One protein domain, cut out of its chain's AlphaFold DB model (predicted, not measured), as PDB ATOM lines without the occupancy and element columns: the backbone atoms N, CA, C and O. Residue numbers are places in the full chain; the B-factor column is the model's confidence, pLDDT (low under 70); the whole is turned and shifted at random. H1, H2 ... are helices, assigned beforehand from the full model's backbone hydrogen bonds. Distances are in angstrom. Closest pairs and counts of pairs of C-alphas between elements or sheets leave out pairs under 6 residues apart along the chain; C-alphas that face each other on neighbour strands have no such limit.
ATOM      1  N   GLU A 174     197.884 150.493 197.050       55.31
ATOM      2  CA  GLU A 174     198.963 151.394 196.627       55.31
ATOM      3  C   GLU A 174     199.277 151.238 195.128       55.31
ATOM      4  O   GLU A 174     199.431 152.220 194.411       55.31
ATOM      5  N   VAL A 175     199.283 150.003 194.614       62.94
ATOM      6  CA  VAL A 175     199.627 149.727 193.207       62.94
ATOM      7  C   VAL A 175     198.528 150.187 192.243       62.94
ATOM      8  O   VAL A 175     198.819 150.764 191.199       62.94
ATOM      9  N   GLU A 176     197.260 149.971 192.592       68.00
ATOM     10  CA  GLU A 176     196.137 150.257 191.689       68.00
ATOM     11  C   GLU A 176     195.794 151.753 191.645       68.00
ATOM     12  O   GLU A 176     195.464 152.292 190.587       68.00
ATOM     13  N   VAL A 177     195.986 152.461 192.762       69.81
ATOM     14  CA  VAL A 177     195.830 153.923 192.820       69.81
ATOM     15  C   VAL A 177     196.973 154.628 192.107       69.81
ATOM     16  O   VAL A 177     196.716 155.586 191.380       69.81
ATOM     17  N   ASN A 178     198.210 154.133 192.217       72.56
ATOM     18  CA  ASN A 178     199.333 154.709 191.476       72.56
ATOM     19  C   ASN A 178     199.095 154.650 189.960       72.56
ATOM     20  O   ASN A 178     199.283 155.652 189.274       72.56
ATOM     21  N   HIS A 179     198.565 153.538 189.441       77.94
ATOM     22  CA  HIS A 179     198.188 153.451 188.028       77.94
ATOM     23  C   HIS A 179     197.061 154.416 187.637       77.94
ATOM     24  O   HIS A 179     197.076 154.966 186.531       77.94
ATOM     25  N   LEU A 180     196.090 154.646 188.523       76.75
ATOM     26  CA  LEU A 180     194.998 155.580 188.261       76.75
ATOM     27  C   LEU A 180     195.488 157.034 188.237       76.75
ATOM     28  O   LEU A 180     195.116 157.782 187.332       76.75
ATOM     29  N   VAL A 181     196.350 157.414 189.185       80.00
ATOM     30  CA  VAL A 181     196.965 158.748 189.262       80.00
ATOM     31  C   VAL A 181     197.853 158.999 188.047       80.00
ATOM     32  O   VAL A 181     197.712 160.036 187.400       80.00
ATOM     33  N   GLU A 182     198.704 158.039 187.672       78.88
ATOM     34  CA  GLU A 182     199.536 158.143 186.466       78.88
ATOM     35  C   GLU A 182     198.688 158.356 185.207       78.88
ATOM     36  O   GLU A 182     198.985 159.234 184.396       78.88
ATOM     37  N   ARG A 183     197.584 157.613 185.066       82.31
ATOM     38  CA  ARG A 183     196.675 157.746 183.921       82.31
ATOM     39  C   ARG A 183     195.949 159.093 183.903       82.31
ATOM     40  O   ARG A 183     195.715 159.643 182.827       82.31
ATOM     41  N   TRP A 184     195.608 159.631 185.072       84.38
ATOM     42  CA  TRP A 184     194.997 160.955 185.208       84.38
ATOM     43  C   TRP A 184     195.968 162.077 184.829       84.38
ATOM     44  O   TRP A 184     195.603 162.981 184.076       84.38
ATOM     45  N   VAL A 185     197.217 161.993 185.296       82.75
ATOM     46  CA  VAL A 185     198.282 162.947 184.951       82.75
ATOM     47  C   VAL A 185     198.594 162.897 183.455       82.75
ATOM     48  O   VAL A 185     198.678 163.949 182.821       82.75
ATOM     49  N   ASP A 186     198.687 161.701 182.867       82.81
ATOM     50  CA  ASP A 186     198.921 161.535 181.426       82.81
ATOM     51  C   ASP A 186     197.774 162.158 180.597       82.81
ATOM     52  O   ASP A 186     198.023 162.854 179.609       82.81
ATOM     53  N   LEU A 187     196.515 161.986 181.021       83.12
ATOM     54  CA  LEU A 187     195.351 162.613 180.377       83.12
ATOM     55  C   LEU A 187     195.352 164.144 180.506       83.12
ATOM     56  O   LEU A 187     195.006 164.841 179.548       83.12
ATOM     57  N   LEU A 188     195.742 164.669 181.667       82.06
ATOM     58  CA  LEU A 188     195.853 166.108 181.903       82.06
ATOM     59  C   LEU A 188     196.938 166.746 181.039       82.06
ATOM     60  O   LEU A 188     196.682 167.759 180.387       82.06
ATOM     61  N   LEU A 189     198.120 166.133 180.986       84.25
ATOM     62  CA  LEU A 189     199.215 166.593 180.135       84.25
ATOM     63  C   LEU A 189     198.815 166.579 178.660       84.25
ATOM     64  O   LEU A 189     199.076 167.540 177.942       84.25
ATOM     65  N   HIS A 190     198.121 165.530 178.216       85.69
ATOM     66  CA  HIS A 190     197.636 165.451 176.843       85.69
ATOM     67  C   HIS A 190     196.637 166.571 176.518       85.69
ATOM     68  O   HIS A 190     196.700 167.165 175.444       85.69
ATOM     69  N   ARG A 191     195.728 166.904 177.444       79.44
ATOM     70  CA  ARG A 191     194.787 168.022 177.265       79.44
ATOM     71  C   ARG A 191     195.490 169.378 177.238       79.44
ATOM     72  O   ARG A 191     195.172 170.187 176.373       79.44
ATOM     73  N   LEU A 192     196.468 169.608 178.115       80.44
ATOM     74  CA  LEU A 192     197.260 170.844 178.119       80.44
ATOM     75  C   LEU A 192     198.055 171.016 176.820       80.44
ATOM     76  O   LEU A 192     198.054 172.099 176.242       80.44
ATOM     77  N   LEU A 193     198.650 169.935 176.311       81.75
ATOM     78  CA  LEU A 193     199.344 169.953 175.027       81.75
ATOM     79  C   LEU A 193     198.419 170.234 173.851       81.75
ATOM     80  O   LEU A 193     198.834 170.913 172.920       81.75
ATOM     81  N   ILE A 194     197.178 169.739 173.873       81.75
ATOM     82  CA  ILE A 194     196.192 170.074 172.839       81.75
ATOM     83  C   ILE A 194     195.882 171.574 172.870       81.75
ATOM     84  O   ILE A 194     195.857 172.200 171.816       81.75
ATOM     85  N   VAL A 195     195.683 172.157 174.054       78.56
ATOM     86  CA  VAL A 195     195.402 173.597 174.198       78.56
ATOM     87  C   VAL A 195     196.582 174.439 173.697       78.56
ATOM     88  O   VAL A 195     196.381 175.385 172.934       78.56
ATOM     89  N   GLU A 196     197.814 174.054 174.043       77.12
ATOM     90  CA  GLU A 196     199.030 174.721 173.562       77.12
ATOM     91  C   GLU A 196     199.220 174.547 172.042       77.12
ATOM     92  O   GLU A 196     199.536 175.505 171.334       77.12
ATOM     93  N   TYR A 197     198.966 173.345 171.512       74.25
ATOM     94  CA  TYR A 197     199.087 173.031 170.085       74.25
ATOM     95  C   TYR A 197     198.044 173.751 169.226       74.25
ATOM     96  O   TYR A 197     198.343 174.156 168.103       74.25
ATOM     97  N   LEU A 198     196.835 173.959 169.753       79.56
ATOM     98  CA  LEU A 198     195.789 174.741 169.091       79.56
ATOM     99  C   LEU A 198     196.096 176.249 169.064       79.56
ATOM    100  O   LEU A 198     195.297 177.021 168.539       79.56
ATOM    101  N   GLY A 199     197.256 176.679 169.577       73.12
ATOM    102  CA  GLY A 199     197.696 178.069 169.507       73.12
ATOM    103  C   GLY A 199     196.906 178.992 170.428       73.12
ATOM    104  O   GLY A 199     196.936 180.210 170.244       73.12
ATOM    105  N   VAL A 200     196.212 178.439 171.427       65.12
ATOM    106  CA  VAL A 200     195.542 179.226 172.465       65.12
ATOM    107  C   VAL A 200     196.609 179.670 173.465       65.12
ATOM    108  O   VAL A 200     196.791 179.090 174.533       65.12
ATOM    109  N   SER A 201     197.388 180.683 173.082       56.41
ATOM    110  CA  SER A 201     198.334 181.332 173.984       56.41
ATOM    111  C   SER A 201     197.548 182.200 174.958       56.41
ATOM    112  O   SER A 201     197.106 183.295 174.611       56.41
ATOM    113  N   ILE A 202     197.371 181.713 176.183       54.38
ATOM    114  CA  ILE A 202     196.795 182.501 177.271       54.38
ATOM    115  C   ILE A 202     197.887 183.462 177.748       54.38
ATOM    116  O   ILE A 202     198.767 183.090 178.525       54.38
ATOM    117  N   GLU A 203     197.881 184.696 177.246       50.97
ATOM    118  CA  GLU A 203     198.686 185.751 177.859       50.97
ATOM    119  C   GLU A 203     198.192 185.975 179.297       50.97
ATOM    120  O   GLU A 203     196.989 185.946 179.561       50.97
ATOM    121  N   SER A 204     199.102 186.249 180.240       45.88
ATOM    122  CA  SER A 204     198.779 186.492 181.662       45.88
ATOM    123  C   SER A 204     197.831 187.678 181.909       45.88
ATOM    124  O   SER A 204     197.459 187.947 183.047       45.88
ATOM    125  N   SER A 205     197.449 188.390 180.847       61.88
ATOM    126  CA  SER A 205     196.454 189.457 180.807       61.88
ATOM    127  C   SER A 205     195.012 188.960 180.623       61.88
ATOM    128  O   SER A 205     194.100 189.782 180.646       61.88
ATOM    129  N   GLY A 206     194.786 187.655 180.415       51.50
ATOM    130  CA  GLY A 206     193.452 187.080 180.193       51.50
ATOM    131  C   GLY A 206     192.884 187.324 178.791       51.50
ATOM    132  O   GLY A 206     191.717 187.043 178.540       51.50
ATOM    133  N   ARG A 207     193.686 187.844 177.854       54.00
ATOM    134  CA  ARG A 207     193.247 188.112 176.480       54.00
ATOM    135  C   ARG A 207     193.560 186.917 175.581       54.00
ATOM    136  O   ARG A 207     194.728 186.634 175.320       54.00
ATOM    137  N   ILE A 208     192.528 186.239 175.076       47.75
ATOM    138  CA  ILE A 208     192.689 185.200 174.051       47.75
ATOM    139  C   ILE A 208     192.953 185.903 172.716       47.75
ATOM    140  O   ILE A 208     192.062 186.508 172.124       47.75
ATOM    141  N   VAL A 209     194.203 185.864 172.258       60.62
ATOM    142  CA  VAL A 209     194.591 186.331 170.923       60.62
ATOM    143  C   VAL A 209     194.819 185.097 170.063       60.62
ATOM    144  O   VAL A 209     195.806 184.387 170.236       60.62
ATOM    145  N   SER A 210     193.895 184.821 169.144       53.66
ATOM    146  CA  SER A 210     194.083 183.787 168.126       53.66
ATOM    147  C   SER A 210     195.170 184.251 167.153       53.66
ATOM    148  O   SER A 210     194.929 185.085 166.282       53.66
ATOM    149  N   ASP A 211     196.393 183.758 167.338       55.31
ATOM    150  CA  ASP A 211     197.579 184.167 166.577       55.31
ATOM    151  C   ASP A 211     197.625 183.436 165.218       55.31
ATOM    152  O   ASP A 211     198.490 182.596 164.969       55.31
ATOM    153  N   SER A 212     196.654 183.701 164.331       59.00
ATOM    154  CA  SER A 212     196.642 183.121 162.974       59.00
ATOM    155  C   SER A 212     197.641 183.782 162.019       59.00
ATOM    156  O   SER A 212     197.931 183.220 160.964       59.00
ATOM    157  N   ASP A 213     198.194 184.944 162.383       54.09
ATOM    158  CA  ASP A 213     198.934 185.804 161.450       54.09
ATOM    159  C   ASP A 213     200.458 185.842 161.694       54.09
ATOM    160  O   ASP A 213     201.201 186.416 160.892       54.09
ATOM    161  N   ARG A 214     200.991 185.184 162.738       52.88
ATOM    162  CA  ARG A 214     202.451 185.038 162.942       52.88
ATOM    163  C   ARG A 214     203.027 183.826 162.212       52.88
ATOM    164  O   ARG A 214     203.505 182.852 162.794       52.88
ATOM    165  N   THR A 215     203.060 183.917 160.890       60.91
ATOM    166  CA  THR A 215     203.784 182.976 160.028       60.91
ATOM    167  C   THR A 215     205.301 183.145 160.175       60.91
ATOM    168  O   THR A 215     205.854 184.174 159.788       60.91
ATOM    169  N   GLY A 216     205.992 182.121 160.689       59.69
ATOM    170  CA  GLY A 216     207.424 181.921 160.421       59.69
ATOM    171  C   GLY A 216     208.207 181.148 161.481       59.69
ATOM    172  O   GLY A 216     208.927 180.220 161.136       59.69
ATOM    173  N   ALA A 217     208.069 181.494 162.763       60.09
ATOM    174  CA  ALA A 217     208.987 181.009 163.806       60.09
ATOM    175  C   ALA A 217     208.371 180.022 164.820       60.09
ATOM    176  O   ALA A 217     209.104 179.365 165.558       60.09
ATOM    177  N   SER A 218     207.041 179.893 164.880       59.56
ATOM    178  CA  SER A 218     206.362 179.005 165.841       59.56
ATOM    179  C   SER A 218     206.369 177.531 165.414       59.56
ATOM    180  O   SER A 218     206.460 176.644 166.264       59.56
ATOM    181  N   GLY A 219     206.366 177.256 164.105       66.25
ATOM    182  CA  GLY A 219     206.321 175.892 163.564       66.25
ATOM    183  C   GLY A 219     207.529 175.025 163.942       66.25
ATOM    184  O   GLY A 219     207.374 173.832 164.195       66.25
ATOM    185  N   GLU A 220     208.725 175.612 164.056       70.69
ATOM    186  CA  GLU A 220     209.938 174.860 164.416       70.69
ATOM    187  C   GLU A 220     209.942 174.411 165.885       70.69
ATOM    188  O   GLU A 220     210.414 173.315 166.197       70.69
ATOM    189  N   ARG A 221     209.356 175.200 166.798       67.19
ATOM    190  CA  ARG A 221     209.233 174.805 168.212       67.19
ATOM    191  C   ARG A 221     208.216 173.684 168.393       67.19
ATOM    192  O   ARG A 221     208.501 172.731 169.114       67.19
ATOM    193  N   ALA A 222     207.086 173.745 167.687       66.62
ATOM    194  CA  ALA A 222     206.067 172.697 167.737       66.62
ATOM    195  C   ALA A 222     206.613 171.336 167.267       66.62
ATOM    196  O   ALA A 222     206.373 170.313 167.906       66.62
ATOM    197  N   GLN A 223     207.427 171.315 166.204       74.00
ATOM    198  CA  GLN A 223     208.068 170.078 165.742       74.00
ATOM    199  C   GLN A 223     209.094 169.517 166.735       74.00
ATOM    200  O   GLN A 223     209.250 168.298 166.841       74.00
ATOM    201  N   HIS A 224     209.785 170.384 167.480       79.56
ATOM    202  CA  HIS A 224     210.712 169.949 168.522       79.56
ATOM    203  C   HIS A 224     209.976 169.296 169.704       79.56
ATOM    204  O   HIS A 224     210.404 168.247 170.186       79.56
ATOM    205  N   TYR A 225     208.841 169.859 170.128       69.62
ATOM    206  CA  TYR A 225     208.013 169.275 171.190       69.62
ATOM    207  C   TYR A 225     207.376 167.946 170.784       69.62
ATOM    208  O   TYR A 225     207.419 167.000 171.567       69.62
ATOM    209  N   LEU A 226     206.881 167.826 169.548       73.81
ATOM    210  CA  LEU A 226     206.345 166.565 169.020       73.81
ATOM    211  C   LEU A 226     207.390 165.444 169.046       73.81
ATOM    212  O   LEU A 226     207.130 164.375 169.591       73.81
ATOM    213  N   LYS A 227     208.611 165.712 168.568       83.25
ATOM    214  CA  LYS A 227     209.714 164.737 168.636       83.25
ATOM    215  C   LYS A 227     210.125 164.394 170.065       83.25
ATOM    216  O   LYS A 227     210.531 163.262 170.327       83.25
ATOM    217  N   PHE A 228     210.069 165.352 170.988       85.25
ATOM    218  CA  PHE A 228     210.338 165.086 172.400       85.25
ATOM    219  C   PHE A 228     209.276 164.149 172.993       85.25
ATOM    220  O   PHE A 228     209.623 163.177 173.665       85.25
ATOM    221  N   TYR A 229     208.001 164.389 172.681       69.50
ATOM    222  CA  TYR A 229     206.883 163.603 173.196       69.50
ATOM    223  C   TYR A 229     206.813 162.196 172.598       69.50
ATOM    224  O   TYR A 229     206.618 161.230 173.333       69.50
ATOM    225  N   GLU A 230     207.057 162.054 171.294       79.69
ATOM    226  CA  GLU A 230     207.171 160.744 170.643       79.69
ATOM    227  C   GLU A 230     208.267 159.896 171.299       79.69
ATOM    228  O   GLU A 230     208.037 158.734 171.627       79.69
ATOM    229  N   ASN A 231     209.436 160.483 171.581       83.56
ATOM    230  CA  ASN A 231     210.511 159.776 172.280       83.56
ATOM    231  C   ASN A 231     210.162 159.447 173.738       83.56
ATOM    232  O   ASN A 231     210.542 158.384 174.230       83.56
ATOM    233  N   TYR A 232     209.449 160.336 174.432       78.19
ATOM    234  CA  TYR A 232     209.006 160.102 175.805       78.19
ATOM    235  C   TYR A 232     208.015 158.931 175.887       78.19
ATOM    236  O   TYR A 232     208.201 158.026 176.701       78.19
ATOM    237  N   ILE A 233     207.017 158.902 174.999       73.62
ATOM    238  CA  ILE A 233     206.023 157.824 174.930       73.62
ATOM    239  C   ILE A 233     206.686 156.508 174.521       73.62
ATOM    240  O   ILE A 233     206.476 155.491 175.181       73.62
ATOM    241  N   LEU A 234     207.527 156.515 173.481       77.12
ATOM    242  CA  LEU A 234     208.205 155.302 173.012       77.12
ATOM    243  C   LEU A 234     209.074 154.676 174.108       77.12
ATOM    244  O   LEU A 234     209.031 153.464 174.285       77.12
ATOM    245  N   LYS A 235     209.780 155.489 174.901       84.81
ATOM    246  CA  LYS A 235     210.611 155.012 176.016       84.81
ATOM    247  C   LYS A 235     209.803 154.456 177.196       84.81
ATOM    248  O   LYS A 235     210.352 153.697 177.984       84.81
ATOM    249  N   LYS A 236     208.536 154.850 177.349       70.56
ATOM    250  CA  LYS A 236     207.641 154.337 178.403       70.56
ATOM    251  C   LYS A 236     206.991 153.003 177.993       70.56
ATOM    252  O   LYS A 236     206.561 152.254 178.862       70.56
ATOM    253  N   ILE A 237     206.916 152.717 176.688       70.75
ATOM    254  CA  ILE A 237     206.290 151.506 176.124       70.75
ATOM    255  C   ILE A 237     207.302 150.363 175.908       70.75
ATOM    256  O   ILE A 237     206.905 149.199 175.954       70.75
ATOM    257  N   THR A 238     208.581 150.668 175.665       72.62
ATOM    258  CA  THR A 238     209.667 149.675 175.495       72.62
ATOM    259  C   THR A 238     210.405 149.377 176.786       72.62
ATOM    260  O   THR A 238     210.675 148.185 177.043       72.62
TER     261      THR A 238
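Overview. This is residues 174 to 238 of the 238 residues of an uncharacterized protein of Caenorhabditis remanei (UniProt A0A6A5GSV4). Two long helices, H1 and H2, run opposite ways nearly side by side with a gap between them, like the two arms of an open fork, and a long loop of residues 198 to 217 joins them at one end. The arms come nearest to each other close to that loop, and their far ends, residues 174 to 192 of H1 and residues 227 to 237 of H2, stick out free. The printed part has 65 residues with two named helices, H1 then H2 along the chain, and no named strand; its class is all helix. It is only just loose, close to extended, with a radius of gyration of the C-alphas of 15.7 A, and it is flat, spanning 48 by 28 by 14 A.

Arrangement. Start with the longest helix, H1, residues 174 to 197, and then look at H2, residues 218 to 237. Their lines stand at a shallow tilt of 17 degrees, and they run opposite ways. They are close but not clearly touching, with 1 pair of C-alphas within 8 A: Tyr 197 and Ala 222, the closest, at 7.4 A. Their centres are 16.6 A apart. In both helices every O i to N i+4 pair is within hydrogen-bond range.

Along the chain. Find C-alpha 174 at (198.963, 151.394, 196.627); from there H1 runs 34.2 A to C-alpha 197 at (199.087, 173.031, 170.085). H2 runs 29.4 A from C-alpha 218 to C-alpha 237 at (206.290, 151.506, 176.124).

Size, cuts and confidence. The two C-alphas farthest apart, those of Glu 174 and Asp 213, are 49.2 A apart. The printed part has no cut, and the link from H1 to H2, 20 residues, is long. The mean pLDDT of the printed part is 70.4; look for values under 70 in 28 residues, among them 174 to 177 and 200 to 219.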